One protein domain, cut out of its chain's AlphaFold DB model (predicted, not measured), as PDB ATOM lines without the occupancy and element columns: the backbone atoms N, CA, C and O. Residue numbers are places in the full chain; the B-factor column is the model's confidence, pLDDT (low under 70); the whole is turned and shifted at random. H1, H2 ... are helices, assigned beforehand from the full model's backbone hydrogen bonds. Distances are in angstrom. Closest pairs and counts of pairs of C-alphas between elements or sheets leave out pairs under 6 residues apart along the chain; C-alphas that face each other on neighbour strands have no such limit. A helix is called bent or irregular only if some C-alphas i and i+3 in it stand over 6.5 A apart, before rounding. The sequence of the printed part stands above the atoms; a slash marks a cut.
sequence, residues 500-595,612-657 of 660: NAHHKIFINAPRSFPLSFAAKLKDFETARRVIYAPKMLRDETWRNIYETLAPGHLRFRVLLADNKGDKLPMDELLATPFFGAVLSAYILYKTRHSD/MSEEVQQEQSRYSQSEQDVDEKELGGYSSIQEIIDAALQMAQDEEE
ATOM      1  N   ASN A 500      54.124 294.678  39.819       53.34
ATOM      2  CA  ASN A 500      54.475 294.431  38.414       53.34
ATOM      3  C   ASN A 500      53.523 293.371  37.814       53.34
ATOM      4  O   ASN A 500      53.179 292.398  38.491       53.34
ATOM      5  N   ALA A 501      53.124 293.544  36.551       58.53
ATOM      6  CA  ALA A 501      52.246 292.641  35.815       58.53
ATOM      7  C   ALA A 501      52.687 291.171  35.926       58.53
ATOM      8  O   ALA A 501      51.858 290.339  36.267       58.53
ATOM      9  N   HIS A 502      53.979 290.848  35.794       58.72
ATOM     10  CA  HIS A 502      54.472 289.466  35.947       58.72
ATOM     11  C   HIS A 502      54.208 288.880  37.340       58.72
ATOM     12  O   HIS A 502      53.786 287.735  37.474       58.72
ATOM     13  N   HIS A 503      54.404 289.680  38.392       54.75
ATOM     14  CA  HIS A 503      54.135 289.249  39.765       54.75
ATOM     15  C   HIS A 503      52.637 289.072  39.996       54.75
ATOM     16  O   HIS A 503      52.205 288.117  40.636       54.75
ATOM     17  N   LYS A 504      51.836 289.986  39.451       58.59
ATOM     18  CA  LYS A 504      50.380 289.915  39.502       58.59
ATOM     19  C   LYS A 504      49.859 288.679  38.770       58.59
ATOM     20  O   LYS A 504      48.984 288.008  39.301       58.59
ATOM     21  N   ILE A 505      50.434 288.345  37.615       63.59
ATOM     22  CA  ILE A 505      50.120 287.131  36.859       63.59
ATOM     23  C   ILE A 505      50.482 285.900  37.675       63.59
ATOM     24  O   ILE A 505      49.622 285.069  37.923       63.59
ATOM     25  N   PHE A 506      51.716 285.808  38.169       62.81
ATOM     26  CA  PHE A 506      52.160 284.647  38.937       62.81
ATOM     27  C   PHE A 506      51.295 284.396  40.185       62.81
ATOM     28  O   PHE A 506      50.973 283.252  40.507       62.81
ATOM     29  N   ILE A 507      50.899 285.465  40.887       59.06
ATOM     30  CA  ILE A 507      50.085 285.379  42.106       59.06
ATOM     31  C   ILE A 507      48.620 285.056  41.786       59.06
ATOM     32  O   ILE A 507      48.020 284.235  42.481       59.06
ATOM     33  N   ASN A 508      48.049 285.698  40.764       63.81
ATOM     34  CA  ASN A 508      46.619 285.617  40.458       63.81
ATOM     35  C   ASN A 508      46.282 284.556  39.399       63.81
ATOM     36  O   ASN A 508      45.099 284.348  39.117       63.81
ATOM     37  N   ALA A 509      47.289 283.896  38.808       69.31
ATOM     38  CA  ALA A 509      47.111 282.761  37.906       69.31
ATOM     39  C   ALA A 509      46.264 281.703  38.609       69.31
ATOM     40  O   ALA A 509      46.539 281.383  39.770       69.31
ATOM     41  N   PRO A 510      45.240 281.137  37.955       74.44
ATOM     42  CA  PRO A 510      44.511 280.032  38.553       74.44
ATOM     43  C   PRO A 510      45.460 278.857  38.825       74.44
ATOM     44  O   PRO A 510      46.521 278.721  38.206       74.44
ATOM     45  N   ARG A 511      45.124 278.026  39.812       77.06
ATOM     46  CA  ARG A 511      45.793 276.729  39.981       77.06
ATOM     47  C   ARG A 511      45.483 275.822  38.788       77.06
ATOM     48  O   ARG A 511      44.349 275.801  38.322       77.06
ATOM     49  N   SER A 512      46.477 275.067  38.331       81.31
ATOM     50  CA  SER A 512      46.368 274.141  37.194       81.31
ATOM     51  C   SER A 512      46.328 272.687  37.647       81.31
ATOM     52  O   SER A 512      47.023 272.348  38.602       81.31
ATOM     53  N   PHE A 513      45.648 271.784  36.942       83.44
ATOM     54  CA  PHE A 513      45.884 270.346  37.170       83.44
ATOM     55  C   PHE A 513      47.315 269.940  36.758       83.44
ATOM     56  O   PHE A 513      47.980 270.704  36.051       83.44
ATOM     57  N   PRO A 514      47.830 268.784  37.220       82.88
ATOM     58  CA  PRO A 514      49.103 268.242  36.741       82.88
ATOM     59  C   PRO A 514      49.134 268.097  35.214       82.88
ATOM     60  O   PRO A 514      48.102 267.844  34.599       82.88
ATOM     61  N   LEU A 515      50.313 268.239  34.592       81.81
ATOM     62  CA  LEU A 515      50.443 268.099  33.128       81.81
ATOM     63  C   LEU A 515      50.005 266.709  32.650       81.81
ATOM     64  O   LEU A 515      49.331 266.602  31.635       81.81
ATOM     65  N   SER A 516      50.281 265.668  33.438       80.62
ATOM     66  CA  SER A 516      49.876 264.284  33.158       80.62
ATOM     67  C   SER A 516      48.361 264.071  33.056       80.62
ATOM     68  O   SER A 516      47.918 263.011  32.620       80.62
ATOM     69  N   PHE A 517      47.548 265.042  33.483       81.50
ATOM     70  CA  PHE A 517      46.089 264.961  33.408       81.50
ATOM     71  C   PHE A 517      45.548 265.506  32.085       81.50
ATOM     72  O   PHE A 517      44.388 265.248  31.773       81.50
ATOM     73  N   ALA A 518      46.361 266.230  31.310       81.94
ATOM     74  CA  ALA A 518      45.943 266.776  30.025       81.94
ATOM     75  C   ALA A 518      45.508 265.670  29.053       81.94
ATOM     76  O   ALA A 518      44.369 265.706  28.599       81.94
ATOM     77  N   ALA A 519      46.318 264.616  28.911       76.44
ATOM     78  CA  ALA A 519      46.018 263.454  28.066       76.44
ATOM     79  C   ALA A 519      44.783 262.646  28.500       76.44
ATOM     80  O   ALA A 519      44.284 261.809  27.753       76.44
ATOM     81  N   LYS A 520      44.286 262.863  29.723       79.31
ATOM     82  CA  LYS A 520      43.113 262.168  30.273       79.31
ATOM     83  C   LYS A 520      41.814 262.972  30.115       79.31
ATOM     84  O   LYS A 520      40.740 262.433  30.383       79.31
ATOM     85  N   LEU A 521      41.888 264.247  29.723       78.38
ATOM     86  CA  LEU A 521      40.718 265.093  29.470       78.38
ATOM     87  C   LEU A 521      40.187 264.844  28.059       78.38
ATOM     88  O   LEU A 521      40.946 264.866  27.096       78.38
ATOM     89  N   LYS A 522      38.869 264.659  27.917       77.62
ATOM     90  CA  LYS A 522      38.266 264.447  26.588       77.62
ATOM     91  C   LYS A 522      38.165 265.731  25.775       77.62
ATOM     92  O   LYS A 522      38.148 265.683  24.548       77.62
ATOM     93  N   ASP A 523      38.049 266.868  26.458       80.19
ATOM     94  CA  ASP A 523      37.965 268.183  25.833       80.19
ATOM     95  C   ASP A 523      39.300 268.934  25.924       80.19
ATOM     96  O   ASP A 523      39.719 269.403  26.988       80.19
ATOM     97  N   PHE A 524      39.936 269.091  24.764       77.06
ATOM     98  CA  PHE A 524      41.192 269.814  24.607       77.06
ATOM     99  C   PHE A 524      41.082 271.295  24.997       77.06
ATOM    100  O   PHE A 524      42.008 271.838  25.595       77.06
ATOM    101  N   GLU A 525      39.952 271.959  24.727       80.56
ATOM    102  CA  GLU A 525      39.779 273.374  25.093       80.56
ATOM    103  C   GLU A 525      39.735 273.550  26.611       80.56
ATOM    104  O   GLU A 525      40.339 274.469  27.178       80.56
ATOM    105  N   THR A 526      39.089 272.607  27.294       81.38
ATOM    106  CA  THR A 526      39.133 272.537  28.751       81.38
ATOM    107  C   THR A 526      40.572 272.351  29.238       81.38
ATOM    108  O   THR A 526      41.001 273.120  30.098       81.38
ATOM    109  N   ALA A 527      41.358 271.434  28.657       82.25
ATOM    110  CA  ALA A 527      42.769 271.235  29.017       82.25
ATOM    111  C   ALA A 527      43.632 272.494  28.789       82.25
ATOM    112  O   ALA A 527      44.394 272.889  29.681       82.25
ATOM    113  N   ARG A 528      43.463 273.189  27.655       85.31
ATOM    114  CA  ARG A 528      44.120 274.482  27.381       85.31
ATOM    115  C   ARG A 528      43.822 275.493  28.482       85.31
ATOM    116  O   ARG A 528      44.738 276.111  29.024       85.31
ATOM    117  N   ARG A 529      42.549 275.623  28.858       84.19
ATOM    118  CA  ARG A 529      42.077 276.617  29.826       84.19
ATOM    119  C   ARG A 529      42.499 276.326  31.265       84.19
ATOM    120  O   ARG A 529      42.850 277.257  31.990       84.19
ATOM    121  N   VAL A 530      42.425 275.068  31.702       82.75
ATOM    122  CA  VAL A 530      42.567 274.693  33.125       82.75
ATOM    123  C   VAL A 530      43.925 274.084  33.473       82.75
ATOM    124  O   VAL A 530      44.257 274.002  34.654       82.75
ATOM    125  N   ILE A 531      44.720 273.673  32.481       85.38
ATOM    126  CA  ILE A 531      46.038 273.054  32.689       85.38
ATOM    127  C   ILE A 531      47.131 273.902  32.061       85.38
ATOM    128  O   ILE A 531      47.978 274.438  32.778       85.38
ATOM    129  N   TYR A 532      47.109 274.043  30.739       87.69
ATOM    130  CA  TYR A 532      48.244 274.590  30.005       87.69
ATOM    131  C   TYR A 532      48.396 276.096  30.193       87.69
ATOM    132  O   TYR A 532      49.470 276.544  30.588       87.69
ATOM    133  N   ALA A 533      47.329 276.878  30.017       87.62
ATOM    134  CA  ALA A 533      47.406 278.332  30.137       87.62
ATOM    135  C   ALA A 533      47.822 278.799  31.543       87.62
ATOM    136  O   ALA A 533      48.730 279.625  31.650       87.62
ATOM    137  N   PRO A 534      47.263 278.259  32.648       86.19
ATOM    138  CA  PRO A 534      47.715 278.657  33.974       86.19
ATOM    139  C   PRO A 534      49.145 278.183  34.278       86.19
ATOM    140  O   PRO A 534      49.852 278.876  35.010       86.19
ATOM    141  N   LYS A 535      49.605 277.052  33.710       86.38
ATOM    142  CA  LYS A 535      51.005 276.610  33.838       86.38
ATOM    143  C   LYS A 535      51.962 277.510  33.064       86.38
ATOM    144  O   LYS A 535      52.910 277.985  33.676       86.38
ATOM    145  N   MET A 536      51.673 277.828  31.805       87.31
ATOM    146  CA  MET A 536      52.455 278.772  30.997       87.31
ATOM    147  C   MET A 536      52.550 280.142  31.682       87.31
ATOM    148  O   MET A 536      53.630 280.704  31.809       87.31
ATOM    149  N   LEU A 537      51.437 280.667  32.208       82.44
ATOM    150  CA  LEU A 537      51.429 281.944  32.931       82.44
ATOM    151  C   LEU A 537      52.239 281.905  34.234       82.44
ATOM    152  O   LEU A 537      52.682 282.950  34.705       82.44
ATOM    153  N   ARG A 538      52.423 280.734  34.851       74.50
ATOM    154  CA  ARG A 538      53.244 280.550  36.062       74.50
ATOM    155  C   ARG A 538      54.693 280.191  35.741       74.50
ATOM    156  O   ARG A 538      55.554 280.453  36.581       74.50
ATOM    157  N   ASP A 539      54.962 279.723  34.535       75.75
ATOM    158  CA  ASP A 539      56.292 279.493  33.992       75.75
ATOM    159  C   ASP A 539      56.947 280.832  33.615       75.75
ATOM    160  O   ASP A 539      56.361 281.696  32.966       75.75
ATOM    161  N   GLU A 540      58.136 281.065  34.150       70.19
ATOM    162  CA  GLU A 540      58.825 282.342  34.017       70.19
ATOM    163  C   GLU A 540      59.443 282.536  32.641       70.19
ATOM    164  O   GLU A 540      59.208 283.574  32.022       70.19
ATOM    165  N   THR A 541      60.132 281.510  32.150       75.19
ATOM    166  CA  THR A 541      60.684 281.448  30.797       75.19
ATOM    167  C   THR A 541      59.593 281.745  29.781       75.19
ATOM    168  O   THR A 541      59.707 282.675  28.989       75.19
ATOM    169  N   TRP A 542      58.444 281.080  29.886       81.81
ATOM    170  CA  TRP A 542      57.361 281.277  28.922       81.81
ATOM    171  C   TRP A 542      56.640 282.624  29.045       81.81
ATOM    172  O   TRP A 542      56.196 283.174  28.034       81.81
ATOM    173  N   ARG A 543      56.573 283.223  30.244       82.12
ATOM    174  CA  ARG A 543      56.151 284.629  30.383       82.12
ATOM    175  C   ARG A 543      57.135 285.590  29.708       82.12
ATOM    176  O   ARG A 543      56.690 286.586  29.141       82.12
ATOM    177  N   ASN A 544      58.436 285.324  29.803       74.75
ATOM    178  CA  ASN A 544      59.479 286.166  29.218       74.75
ATOM    179  C   ASN A 544      59.519 286.032  27.693       74.75
ATOM    180  O   ASN A 544      59.570 287.053  27.008       74.75
ATOM    181  N   ILE A 545      59.386 284.813  27.162       78.06
ATOM    182  CA  ILE A 545      59.217 284.547  25.727       78.06
ATOM    183  C   ILE A 545      58.003 285.319  25.201       78.06
ATOM    184  O   ILE A 545      58.131 286.099  24.257       78.06
ATOM    185  N   TYR A 546      56.847 285.209  25.869       86.00
ATOM    186  CA  TYR A 546      55.646 285.954  25.481       86.00
ATOM    187  C   TYR A 546      55.884 287.470  25.424       86.00
ATOM    188  O   TYR A 546      55.574 288.103  24.422       86.00
ATOM    189  N   GLU A 547      56.436 288.072  26.480       80.50
ATOM    190  CA  GLU A 547      56.660 289.529  26.547       80.50
ATOM    191  C   GLU A 547      57.746 290.034  25.589       80.50
ATOM    192  O   GLU A 547      57.723 291.207  25.198       80.50
ATOM    193  N   THR A 548      58.678 289.161  25.201       80.69
ATOM    194  CA  THR A 548      59.716 289.468  24.211       80.69
ATOM    195  C   THR A 548      59.128 289.520  22.807       80.69
ATOM    196  O   THR A 548      59.389 290.477  22.080       80.69
ATOM    197  N   LEU A 549      58.288 288.542  22.458       81.94
ATOM    198  CA  LEU A 549      57.635 288.470  21.151       81.94
ATOM    199  C   LEU A 549      56.461 289.461  21.035       81.94
ATOM    200  O   LEU A 549      56.179 289.972  19.954       81.94
ATOM    201  N   ALA A 550      55.768 289.761  22.139       83.25
ATOM    202  CA  ALA A 550      54.569 290.593  22.116       83.25
ATOM    203  C   ALA A 550      54.883 292.077  21.810       83.25
ATOM    204  O   ALA A 550      55.622 292.746  22.559       83.25
ATOM    205  N   PRO A 551      54.248 292.674  20.783       81.75
ATOM    206  CA  PRO A 551      54.301 294.114  20.573       81.75
ATOM    207  C   PRO A 551      53.570 294.859  21.690       81.75
ATOM    208  O   PRO A 551      52.775 294.301  22.445       81.75
ATOM    209  N   GLY A 552      53.833 296.164  21.794       77.81
ATOM    210  CA  GLY A 552      53.448 296.978  22.947       77.81
ATOM    211  C   GLY A 552      51.992 296.840  23.412       77.81
ATOM    212  O   GLY A 552      51.783 296.846  24.621       77.81
ATOM    213  N   HIS A 553      51.023 296.698  22.496       79.88
ATOM    214  CA  HIS A 553      49.587 296.570  22.794       79.88
ATOM    215  C   HIS A 553      49.139 295.165  23.224       79.88
ATOM    216  O   HIS A 553      48.080 295.050  23.829       79.88
ATOM    217  N   LEU A 554      49.939 294.130  22.954       82.31
ATOM    218  CA  LEU A 554      49.671 292.734  23.330       82.31
ATOM    219  C   LEU A 554      50.463 292.289  24.564       82.31
ATOM    220  O   LEU A 554      50.262 291.195  25.074       82.31
ATOM    221  N   ARG A 555      51.355 293.130  25.091       80.12
ATOM    222  CA  ARG A 555      52.077 292.836  26.339       80.12
ATOM    223  C   ARG A 555      51.120 292.726  27.520       80.12
ATOM    224  O   ARG A 555      50.169 293.507  27.627       80.12
ATOM    225  N   PHE A 556      51.423 291.860  28.488       77.25
ATOM    226  CA  PHE A 556      50.576 291.658  29.663       77.25
ATOM    227  C   PHE A 556      50.367 292.941  30.460       77.25
ATOM    228  O   PHE A 556      49.300 293.150  31.030       77.25
ATOM    229  N   ARG A 557      51.362 293.836  30.488       71.25
ATOM    230  CA  ARG A 557      51.221 295.151  31.136       71.25
ATOM    231  C   ARG A 557      50.058 295.982  30.576       71.25
ATOM    232  O   ARG A 557      49.504 296.786  31.317       71.25
ATOM    233  N   VAL A 558      49.726 295.811  29.293       75.62
ATOM    234  CA  VAL A 558      48.629 296.511  28.613       75.62
ATOM    235  C   VAL A 558      47.351 295.691  28.714       75.62
ATOM    236  O   VAL A 558      46.343 296.224  29.165       75.62
ATOM    237  N   LEU A 559      47.414 294.385  28.425       74.81
ATOM    238  CA  LEU A 559      46.257 293.484  28.533       74.81
ATOM    239  C   LEU A 559      45.671 293.422  29.954       74.81
ATOM    240  O   LEU A 559      44.486 293.174  30.134       74.81
ATOM    241  N   LEU A 560      46.488 293.663  30.984       70.44
ATOM    242  CA  LEU A 560      46.081 293.619  32.392       70.44
ATOM    243  C   LEU A 560      46.050 294.999  33.065       70.44
ATOM    244  O   LEU A 560      45.941 295.062  34.296       70.44
ATOM    245  N   ALA A 561      46.157 296.086  32.290       65.38
ATOM    246  CA  ALA A 561      46.201 297.455  32.810       65.38
ATOM    247  C   ALA A 561      44.943 297.798  33.627       65.38
ATOM    248  O   ALA A 561      45.047 298.317  34.741       65.38
ATOM    249  N   ASP A 562      43.770 297.409  33.123       61.09
ATOM    250  CA  ASP A 562      42.475 297.702  33.748       61.09
ATOM    251  C   ASP A 562      42.044 296.660  34.788       61.09
ATOM    252  O   ASP A 562      41.103 296.876  35.561       61.09
ATOM    253  N   ASN A 563      42.751 295.530  34.876       61.12
ATOM    254  CA  ASN A 563      42.405 294.475  35.814       61.12
ATOM    255  C   ASN A 563      42.812 294.854  37.243       61.12
ATOM    256  O   ASN A 563      43.861 294.450  37.724       61.12
ATOM    257  N   LYS A 564      41.987 295.597  37.979       54.19
ATOM    258  CA  LYS A 564      42.234 295.910  39.402       54.19
ATOM    259  C   LYS A 564      41.918 294.746  40.364       54.19
ATOM    260  O   LYS A 564      42.004 294.925  41.573       54.19
ATOM    261  N   GLY A 565      41.517 293.576  39.857       50.00
ATOM    262  CA  GLY A 565      41.041 292.449  40.660       50.00
ATOM    263  C   GLY A 565      42.092 291.378  40.982       50.00
ATOM    264  O   GLY A 565      43.127 291.258  40.331       50.00
ATOM    265  N   ASP A 566      41.761 290.529  41.961       53.12
ATOM    266  CA  ASP A 566      42.555 289.356  42.381       53.12
ATOM    267  C   ASP A 566      42.460 288.161  41.403       53.12
ATOM    268  O   ASP A 566      42.948 287.072  41.698       53.12
ATOM    269  N   LYS A 567      41.775 288.313  40.262       62.41
ATOM    270  CA  LYS A 567      41.549 287.246  39.277       62.41
ATOM    271  C   LYS A 567      42.018 287.691  37.900       62.41
ATOM    272  O   LYS A 567      41.683 288.792  37.474       62.41
ATOM    273  N   LEU A 568      42.757 286.837  37.200       73.69
ATOM    274  CA  LEU A 568      43.106 287.081  35.798       73.69
ATOM    275  C   LEU A 568      41.914 286.788  34.878       73.69
ATOM    276  O   LEU A 568      41.221 285.789  35.101       73.69
ATOM    277  N   PRO A 569      41.686 287.615  33.843       78.94
ATOM    278  CA  PRO A 569      40.672 287.368  32.832       78.94
ATOM    279  C   PRO A 569      41.181 286.304  31.850       78.94
ATOM    280  O   PRO A 569      41.589 286.602  30.732       78.94
ATOM    281  N   MET A 570      41.200 285.042  32.290       82.06
ATOM    282  CA  MET A 570      41.717 283.929  31.480       82.06
ATOM    283  C   MET A 570      41.024 283.817  30.123       82.06
ATOM    284  O   MET A 570      41.687 283.520  29.140       82.06
ATOM    285  N   ASP A 571      39.719 284.077  30.069       81.00
ATOM    286  CA  ASP A 571      38.944 283.953  28.834       81.00
ATOM    287  C   ASP A 571      39.300 285.071  27.830       81.00
ATOM    288  O   ASP A 571      39.363 284.814  26.635       81.00
ATOM    289  N   GLU A 572      39.625 286.281  28.303       82.31
ATOM    290  CA  GLU A 572      40.093 287.388  27.447       82.31
ATOM    291  C   GLU A 572      41.521 287.138  26.938       82.31
ATOM    292  O   GLU A 572      41.826 287.398  25.775       82.31
ATOM    293  N   LEU A 573      42.392 286.579  27.790       83.69
ATOM    294  CA  LEU A 573      43.738 286.172  27.383       83.69
ATOM    295  C   LEU A 573      43.677 285.061  26.330       83.69
ATOM    296  O   LEU A 573      44.323 285.175  25.297       83.69
ATOM    297  N   LEU A 574      42.868 284.021  26.548       83.88
ATOM    298  CA  LEU A 574      42.699 282.917  25.596       83.88
ATOM    299  C   LEU A 574      42.063 283.357  24.273       83.88
ATOM    300  O   LEU A 574      42.380 282.781  23.239       83.88
ATOM    301  N   ALA A 575      41.208 284.383  24.296       81.88
ATOM    302  CA  ALA A 575      40.631 284.971  23.090       81.88
ATOM    303  C   ALA A 575      41.642 285.784  22.263       81.88
ATOM    304  O   ALA A 575      41.355 286.114  21.118       81.88
ATOM    305  N   THR A 576      42.814 286.117  22.818       85.44
ATOM    306  CA  THR A 576      43.858 286.851  22.095       85.44
ATOM    307  C   THR A 576      44.625 285.882  21.183       85.44
ATOM    308  O   THR A 576      45.324 285.013  21.715       85.44
ATOM    309  N   PRO A 577      44.592 286.033  19.839       84.56
ATOM    310  CA  PRO A 577      45.235 285.090  18.914       84.56
ATOM    311  C   PRO A 577      46.729 284.895  19.192       84.56
ATOM    312  O   PRO A 577      47.220 283.770  19.212       84.56
ATOM    313  N   PHE A 578      47.432 285.983  19.521       86.12
ATOM    314  CA  PHE A 578      48.844 285.957  19.899       86.12
ATOM    315  C   PHE A 578      49.125 285.125  21.163       86.12
ATOM    316  O   PHE A 578      50.072 284.345  21.210       86.12
ATOM    317  N   PHE A 579      48.288 285.254  22.200       89.00
ATOM    318  CA  PHE A 579      48.398 284.417  23.402       89.00
ATOM    319  C   PHE A 579      48.056 282.963  23.106       89.00
ATOM    320  O   PHE A 579      48.750 282.074  23.592       89.00
ATOM    321  N   GLY A 580      47.045 282.735  22.265       86.56
ATOM    322  CA  GLY A 580      46.727 281.422  21.725       86.56
ATOM    323  C   GLY A 580      47.951 280.765  21.094       86.56
ATOM    324  O   GLY A 580      48.289 279.664  21.505       86.56
ATOM    325  N   ALA A 581      48.647 281.462  20.192       86.75
ATOM    326  CA  ALA A 581      49.824 280.962  19.481       86.75
ATOM    327  C   ALA A 581      50.992 280.599  20.417       86.75
ATOM    328  O   ALA A 581      51.525 279.493  20.350       86.75
ATOM    329  N   VAL A 582      51.363 281.486  21.346       89.25
ATOM    330  CA  VAL A 582      52.456 281.200  22.298       89.25
ATOM    331  C   VAL A 582      52.084 280.061  23.253       89.25
ATOM    332  O   VAL A 582      52.926 279.226  23.582       89.25
ATOM    333  N   LEU A 583      50.816 279.970  23.667       90.44
ATOM    334  CA  LEU A 583      50.322 278.840  24.456       90.44
ATOM    335  C   LEU A 583      50.455 277.516  23.699       90.44
ATOM    336  O   LEU A 583      50.741 276.487  24.305       90.44
ATOM    337  N   SER A 584      50.281 277.536  22.387       87.62
ATOM    338  CA  SER A 584      50.441 276.354  21.544       87.62
ATOM    339  C   SER A 584      51.887 275.911  21.425       87.62
ATOM    340  O   SER A 584      52.185 274.729  21.574       87.62
ATOM    341  N   ALA A 585      52.808 276.862  21.253       88.06
ATOM    342  CA  ALA A 585      54.237 276.581  21.347       88.06
ATOM    343  C   ALA A 585      54.591 275.942  22.700       88.06
ATOM    344  O   ALA A 585      55.299 274.939  22.742       88.06
ATOM    345  N   TYR A 586      54.031 276.459  23.799       89.81
ATOM    346  CA  TYR A 586      54.217 275.883  25.132       89.81
ATOM    347  C   TYR A 586      53.721 274.432  25.225       89.81
ATOM    348  O   TYR A 586      54.413 273.581  25.787       89.81
ATOM    349  N   ILE A 587      52.540 274.127  24.678       89.06
ATOM    350  CA  ILE A 587      51.966 272.772  24.696       89.06
ATOM    351  C   ILE A 587      52.820 271.811  23.866       89.06
ATOM    352  O   ILE A 587      53.206 270.753  24.368       89.06
ATOM    353  N   LEU A 588      53.190 272.197  22.642       87.06
ATOM    354  CA  LEU A 588      54.076 271.416  21.775       87.06
ATOM    355  C   LEU A 588      55.436 271.154  22.434       87.06
ATOM    356  O   LEU A 588      55.958 270.042  22.361       87.06
ATOM    357  N   TYR A 589      56.000 272.156  23.108       86.12
ATOM    358  CA  TYR A 589      57.260 272.008  23.826       86.12
ATOM    359  C   TYR A 589      57.123 271.022  24.994       86.12
ATOM    360  O   TYR A 589      57.916 270.089  25.104       86.12
ATOM    361  N   LYS A 590      56.099 271.157  25.848       84.19
ATOM    362  CA  LYS A 590      55.924 270.270  27.014       84.19
ATOM    363  C   LYS A 590      55.557 268.833  26.642       84.19
ATOM    364  O   LYS A 590      55.958 267.921  27.359       84.19
ATOM    365  N   THR A 591      54.827 268.618  25.551       77.38
ATOM    366  CA  THR A 591      54.463 267.268  25.093       77.38
ATOM    367  C   THR A 591      55.651 266.542  24.456       77.38
ATOM    368  O   THR A 591      55.869 265.378  24.771       77.38
ATOM    369  N   ARG A 592      56.498 267.228  23.671       72.62
ATOM    370  CA  ARG A 592      57.717 266.634  23.077       72.62
ATOM    371  C   ARG A 592      58.743 266.155  24.109       72.62
ATOM    372  O   ARG A 592      59.369 265.123  23.896       72.62
ATOM    373  N   HIS A 593      58.911 266.878  25.215       58.09
ATOM    374  CA  HIS A 593      59.892 266.524  26.253       58.09
ATOM    375  C   HIS A 593      59.393 265.429  27.210       58.09
ATOM    376  O   HIS A 593      60.202 264.750  27.833       58.09
ATOM    377  N   SER A 594      58.077 265.195  27.305       51.44
ATOM    378  CA  SER A 594      57.531 264.122  28.150       51.44
ATOM    379  C   SER A 594      57.834 262.714  27.620       51.44
ATOM    380  O   SER A 594      57.885 261.780  28.418       51.44
ATOM    381  N   ASP A 595      58.040 262.551  26.310       42.06
ATOM    382  CA  ASP A 595      58.359 261.256  25.687       42.06
ATOM    383  C   ASP A 595      59.861 260.903  25.776       42.06
ATOM    384  O   ASP A 595      60.249 259.754  25.564       42.06
ATOM    385  N   MET A 612      53.411 260.615  16.822       39.56
ATOM    386  CA  MET A 612      53.043 261.921  17.380       39.56
ATOM    387  C   MET A 612      51.844 261.652  18.293       39.56
ATOM    388  O   MET A 612      50.872 261.065  17.815       39.56
ATOM    389  N   SER A 613      51.913 262.028  19.575       49.66
ATOM    390  CA  SER A 613      50.753 261.956  20.474       49.66
ATOM    391  C   SER A 613      49.534 262.578  19.776       49.66
ATOM    392  O   SER A 613      49.676 263.603  19.101       49.66
ATOM    393  N   GLU A 614      48.350 261.964  19.895       51.62
ATOM    394  CA  GLU A 614      47.106 262.456  19.272       51.62
ATOM    395  C   GLU A 614      46.869 263.947  19.586       51.62
ATOM    396  O   GLU A 614      46.353 264.679  18.747       51.62
ATOM    397  N   GLU A 615      47.349 264.421  20.742       51.47
ATOM    398  CA  GLU A 615      47.345 265.828  21.151       51.47
ATOM    399  C   GLU A 615      48.153 266.735  20.207       51.47
ATOM    400  O   GLU A 615      47.667 267.795  19.827       51.47
ATOM    401  N   VAL A 616      49.344 266.311  19.766       55.19
ATOM    402  CA  VAL A 616      50.216 267.071  18.848       55.19
ATOM    403  C   VAL A 616      49.605 267.133  17.446       55.19
ATOM    404  O   VAL A 616      49.631 268.185  16.807       55.19
ATOM    405  N   GLN A 617      48.996 266.037  16.977       55.78
ATOM    406  CA  GLN A 617      48.265 266.015  15.702       55.78
ATOM    407  C   GLN A 617      46.979 266.852  15.756       55.78
ATOM    408  O   GLN A 617      46.643 267.535  14.784       55.78
ATOM    409  N   GLN A 618      46.259 266.838  16.879       58.38
ATOM    410  CA  GLN A 618      45.042 267.626  17.069       58.38
ATOM    411  C   GLN A 618      45.341 269.124  17.230       58.38
ATOM    412  O   GLN A 618      44.550 269.955  16.782       58.38
ATOM    413  N   GLU A 619      46.496 269.478  17.802       60.06
ATOM    414  CA  GLU A 619      46.966 270.859  17.858       60.06
ATOM    415  C   GLU A 619      47.391 271.367  16.477       60.06
ATOM    416  O   GLU A 619      46.882 272.389  16.020       60.06
ATOM    417  N   GLN A 620      48.237 270.618  15.762       56.56
ATOM    418  CA  GLN A 620      48.712 270.983  14.421       56.56
ATOM    419  C   GLN A 620      47.575 271.092  13.390       56.56
ATOM    420  O   GLN A 620      47.563 272.020  12.585       56.56
ATOM    421  N   SER A 621      46.584 270.195  13.436       55.91
ATOM    422  CA  SER A 621      45.453 270.197  12.490       55.91
ATOM    423  C   SER A 621      44.468 271.359  12.677       55.91
ATOM    424  O   SER A 621      43.824 271.758  11.706       55.91
ATOM    425  N   ARG A 622      44.352 271.938  13.883       57.34
ATOM    426  CA  ARG A 622      43.502 273.120  14.121       57.34
ATOM    427  C   ARG A 622      44.144 274.421  13.652       57.34
ATOM    428  O   ARG A 622      43.408 275.276  13.168       57.34
ATOM    429  N   TYR A 623      45.470 274.566  13.723       56.09
ATOM    430  CA  TYR A 623      46.137 275.767  13.192       56.09
ATOM    431  C   TYR A 623      45.972 275.884  11.684       56.09
ATOM    432  O   TYR A 623      45.649 276.956  11.189       56.09
ATOM    433  N   SER A 624      46.041 274.759  10.969       51.03
ATOM    434  CA  SER A 624      45.750 274.726   9.532       51.03
ATOM    435  C   SER A 624      44.306 275.131   9.184       51.03
ATOM    436  O   SER A 624      44.018 275.386   8.018       51.03
ATOM    437  N   GLN A 625      43.387 275.177  10.162       49.03
ATOM    438  CA  GLN A 625      41.994 275.609   9.982       49.03
ATOM    439  C   GLN A 625      41.707 277.023  10.523       49.03
ATOM    440  O   GLN A 625      40.763 277.650  10.052       49.03
ATOM    441  N   SER A 626      42.488 277.547  11.479       51.97
ATOM    442  CA  SER A 626      42.274 278.870  12.095       51.97
ATOM    443  C   SER A 626      43.022 280.029  11.419       51.97
ATOM    444  O   SER A 626      42.820 281.180  11.798       51.97
ATOM    445  N   GLU A 627      43.840 279.756  10.398       54.69
ATOM    446  CA  GLU A 627      44.577 280.768   9.619       54.69
ATOM    447  C   GLU A 627      43.700 281.647   8.703       54.69
ATOM    448  O   GLU A 627      44.204 282.601   8.118       54.69
ATOM    449  N   GLN A 628      42.398 281.365   8.553       52.50
ATOM    450  CA  GLN A 628      41.613 281.960   7.463       52.50
ATOM    451  C   GLN A 628      41.051 283.379   7.688       52.50
ATOM    452  O   GLN A 628      40.635 283.962   6.695       52.50
ATOM    453  N   ASP A 629      41.076 283.978   8.890       56.78
ATOM    454  CA  ASP A 629      40.397 285.280   9.132       56.78
ATOM    455  C   ASP A 629      41.014 286.181  10.244       56.78
ATOM    456  O   ASP A 629      40.310 286.998  10.843       56.78
ATOM    457  N   VAL A 630      42.312 286.072  10.570       64.81
ATOM    458  CA  VAL A 630      42.929 286.872  11.663       64.81
ATOM    459  C   VAL A 630      43.693 288.092  11.128       64.81
ATOM    460  O   VAL A 630      44.531 287.965  10.242       64.81
ATOM    461  N   ASP A 631      43.426 289.280  11.684       72.81
ATOM    462  CA  ASP A 631      44.098 290.543  11.324       72.81
ATOM    463  C   ASP A 631      45.584 290.530  11.763       72.81
ATOM    464  O   ASP A 631      45.899 290.192  12.908       72.81
ATOM    465  N   GLU A 632      46.512 290.956  10.892       73.06
ATOM    466  CA  GLU A 632      47.968 291.022  11.155       73.06
ATOM    467  C   GLU A 632      48.298 291.802  12.443       73.06
ATOM    468  O   GLU A 632      49.288 291.544  13.138       73.06
ATOM    469  N   LYS A 633      47.440 292.761  12.809       75.06
ATOM    470  CA  LYS A 633      47.582 293.553  14.034       75.06
ATOM    471  C   LYS A 633      47.343 292.742  15.315       75.06
ATOM    472  O   LYS A 633      47.947 293.052  16.350       75.06
ATOM    473  N   GLU A 634      46.483 291.727  15.262       76.81
ATOM    474  CA  GLU A 634      46.200 290.802  16.369       76.81
ATOM    475  C   GLU A 634      47.267 289.710  16.494       76.81
ATOM    476  O   GLU A 634      47.505 289.211  17.594       76.81
ATOM    477  N   LEU A 635      47.969 289.416  15.395       80.38
ATOM    478  CA  LEU A 635      49.172 288.578  15.350       80.38
ATOM    479  C   LEU A 635      50.443 289.343  15.727       80.38
ATOM    480  O   LEU A 635      51.522 288.775  15.812       80.38
ATOM    481  N   GLY A 636      50.328 290.642  15.988       75.50
ATOM    482  CA  GLY A 636      51.429 291.450  16.473       75.50
ATOM    483  C   GLY A 636      52.508 291.768  15.436       75.50
ATOM    484  O   GLY A 636      53.643 292.045  15.817       75.50
ATOM    485  N   GLY A 637      52.143 291.779  14.150       76.06
ATOM    486  CA  GLY A 637      53.054 292.048  13.035       76.06
ATOM    487  C   GLY A 637      53.715 290.803  12.439       76.06
ATOM    488  O   GLY A 637      54.515 290.948  11.519       76.06
ATOM    489  N   TYR A 638      53.378 289.613  12.941       80.94
ATOM    490  CA  TYR A 638      53.711 288.334  12.315       80.94
ATOM    491  C   TYR A 638      52.726 288.018  11.188       80.94
ATOM    492  O   TYR A 638      51.549 288.376  11.264       80.94
ATOM    493  N   SER A 639      53.216 287.337  10.153       79.50
ATOM    494  CA  SER A 639      52.439 287.007   8.956       79.50
ATOM    495  C   SER A 639      51.498 285.815   9.158       79.50
ATOM    496  O   SER A 639      50.514 285.681   8.432       79.50
ATOM    497  N   SER A 640      51.766 284.960  10.153       82.81
ATOM    498  CA  SER A 640      50.916 283.819  10.498       82.81
ATOM    499  C   SER A 640      51.031 283.414  11.971       82.81
ATOM    500  O   SER A 640      51.971 283.783  12.680       82.81
ATOM    501  N   ILE A 641      50.069 282.609  12.437       82.44
ATOM    502  CA  ILE A 641      50.107 281.979  13.768       82.44
ATOM    503  C   ILE A 641      51.306 281.027  13.881       82.44
ATOM    504  O   ILE A 641      51.959 280.991  14.925       82.44
ATOM    505  N   GLN A 642      51.617 280.290  12.809       83.12
ATOM    506  CA  GLN A 642      52.737 279.351  12.784       83.12
ATOM    507  C   GLN A 642      54.083 280.059  12.991       83.12
ATOM    508  O   GLN A 642      54.921 279.564  13.736       83.12
ATOM    509  N   GLU A 643      54.257 281.255  12.422       84.62
ATOM    510  CA  GLU A 643      55.477 282.052  12.593       84.62
ATOM    511  C   GLU A 643      55.713 282.442  14.065       84.62
ATOM    512  O   GLU A 643      56.842 282.401  14.553       84.62
ATOM    513  N   ILE A 644      54.642 282.752  14.806       85.25
ATOM    514  CA  ILE A 644      54.713 283.042  16.248       85.25
ATOM    515  C   ILE A 644      55.078 281.778  17.037       85.25
ATOM    516  O   ILE A 644      55.879 281.845  17.972       85.25
ATOM    517  N   ILE A 645      54.491 280.631  16.673       86.56
ATOM    518  CA  ILE A 645      54.770 279.341  17.318       86.56
ATOM    519  C   ILE A 645      56.244 278.972  17.143       86.56
ATOM    520  O   ILE A 645      56.912 278.652  18.128       86.56
ATOM    521  N   ASP A 646      56.754 279.053  15.916       86.38
ATOM    522  CA  ASP A 646      58.136 278.702  15.590       86.38
ATOM    523  C   ASP A 646      59.126 279.639  16.296       86.38
ATOM    524  O   ASP A 646      60.092 279.169  16.897       86.38
ATOM    525  N   ALA A 647      58.844 280.948  16.328       86.75
ATOM    526  CA  ALA A 647      59.662 281.918  17.057       86.75
ATOM    527  C   ALA A 647      59.695 281.645  18.573       86.75
ATOM    528  O   ALA A 647      60.749 281.740  19.202       86.75
ATOM    529  N   ALA A 648      58.554 281.283  19.168       87.88
ATOM    530  CA  ALA A 648      58.476 280.948  20.589       87.88
ATOM    531  C   ALA A 648      59.204 279.637  20.925       87.88
ATOM    532  O   ALA A 648      59.877 279.564  21.954       87.88
ATOM    533  N   LEU A 649      59.102 278.620  20.064       88.25
ATOM    534  CA  LEU A 649      59.830 277.358  20.217       88.25
ATOM    535  C   LEU A 649      61.342 277.553  20.089       88.25
ATOM    536  O   LEU A 649      62.079 277.002  20.901       88.25
ATOM    537  N   GLN A 650      61.791 278.357  19.122       87.81
ATOM    538  CA  GLN A 650      63.208 278.668  18.947       87.81
ATOM    539  C   GLN A 650      63.780 279.354  20.194       87.81
ATOM    540  O   GLN A 650      64.785 278.907  20.729       87.81
ATOM    541  N   MET A 651      63.094 280.371  20.729       83.25
ATOM    542  CA  MET A 651      63.532 281.024  21.968       83.25
ATOM    543  C   MET A 651      63.562 280.077  23.175       83.25
ATOM    544  O   MET A 651      64.426 280.218  24.034       83.25
ATOM    545  N   ALA A 652      62.616 279.138  23.267       82.75
ATOM    546  CA  ALA A 652      62.607 278.153  24.347       82.75
ATOM    547  C   ALA A 652      63.811 277.199  24.262       82.75
ATOM    548  O   ALA A 652      64.399 276.888  25.293       82.75
ATOM    549  N   GLN A 653      64.190 276.779  23.050       83.69
ATOM    550  CA  GLN A 653      65.383 275.962  22.806       83.69
ATOM    551  C   GLN A 653      66.670 276.740  23.114       83.69
ATOM    552  O   GLN A 653      67.536 276.229  23.819       83.69
ATOM    553  N   ASP A 654      66.753 277.997  22.672       75.62
ATOM    554  CA  ASP A 654      67.901 278.868  22.944       75.62
ATOM    555  C   ASP A 654      68.086 279.121  24.457       75.62
ATOM    556  O   ASP A 654      69.215 279.163  24.947       75.62
ATOM    557  N   GLU A 655      66.997 279.289  25.226       70.19
ATOM    558  CA  GLU A 655      67.083 279.417  26.690       70.19
ATOM    559  C   GLU A 655      67.543 278.118  27.368       70.19
ATOM    560  O   GLU A 655      68.296 278.186  28.339       70.19
ATOM    561  N   GLU A 656      67.131 276.951  26.870       65.81
ATOM    562  CA  GLU A 656      67.533 275.649  27.413       65.81
ATOM    563  C   GLU A 656      69.039 275.411  27.223       65.81
ATOM    564  O   GLU A 656      69.739 275.161  28.208       65.81
ATOM    565  N   GLU A 657      69.562 275.643  26.013       62.62
ATOM    566  CA  GLU A 657      70.998 275.547  25.686       62.62
ATOM    567  C   GLU A 657      71.883 276.512  26.498       62.62
ATOM    568  O   GLU A 657      73.068 276.257  26.703       62.62
TER     569      GLU A 657
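This is residues 500 to 595 and 612 to 657 of the 660 residues of an uncharacterized protein of Phytophthora parasitica (UniProt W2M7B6). Look for a compact, rounded body of helices built round the longest one, H7: H3 crosses it on one side, H9 crosses it on the opposite side, and H8 runs beside it. H1 and H5 sit together towards one end, and short H2 folds back along H3 towards the other. The 142 printed residues have nine named helices, H1 to H9 in chain order, and no named strand; the class is all helix. The radius of gyration of the C-alphas is 14.5 A, and they span 41 by 33 by 33 A.

Find C-alpha 577 at (45.235, 285.090, 18.914); from there H7 runs 26.0 A to residue 594. Before it come H1, residues 501 to 508; H2, 515 to 520; H3, 524 to 538, 19.8 A; H4, 540 to 549; H5, 556 to 559; and H6, 570 to 574. After it come H8, 614 to 626, and H9, 641 to 657, 24.9 A, ending with C-alpha 657 at (70.998, 275.547, 25.686). H3 is only just irregular: C-alphas 530 and 533 are 6.8 A apart.

Start at Ala 585 of H7, whose C-alpha is 4.9 A from that of Ile 645, the closest pair with H9, at a steep tilt of 46 degrees. H3, with residues 532 to 536 alone, touches H7 about perpendicular at 88 degrees, closest at C-alphas 533 and 583, 6.4 A. H2 and H3 form a hairpin, closest at C-alphas 518 and 527, 5.6 A. H4 touches H9, closest at C-alphas 545 and 648, 6.3 A. H8 only just touches H7, with 3 pairs of C-alphas within 8 A, closest at C-alphas 616 and 588, 6.5 A. H1 touches H3, closest at C-alphas 506 and 538, 5.1 A, and only just touches H5, with 3 pairs of C-alphas within 8 A, closest at C-alphas 501 and 557, 5.4 A. H6 and H7 touch only at the corner, and only just, with 3 pairs of C-alphas within 8 A, closest at C-alphas 574 and 580, 5.8 A. The helix packing is mostly crossed: of the 7 pairs of helices that touch and have a tilt, those that touch only at the corner or only at their ends left out, 2 are at a shallow tilt. Every O i to N i+4 pair is within hydrogen-bond range in H1, H4, H6, H7 and H9; the counts are 8 of 11 in H3, 6 of 9 in H8 and 0 of 2 in H2, where 2 of 3 O i to N i+3 pairs are within range, and H5 is too short for an i+4 pair.

The C-alphas farthest apart, those of Lys 564 and Met 612, are 41.9 A apart. Residues 596 to 611 are not printed; C-alphas 595 and 612 are 9.9 A apart across the cut. The link from H8 to H9 is long. Mean pLDDT of the printed part is 74.2; 41 residues are under 70, among them 500 to 509 and 612 to 630.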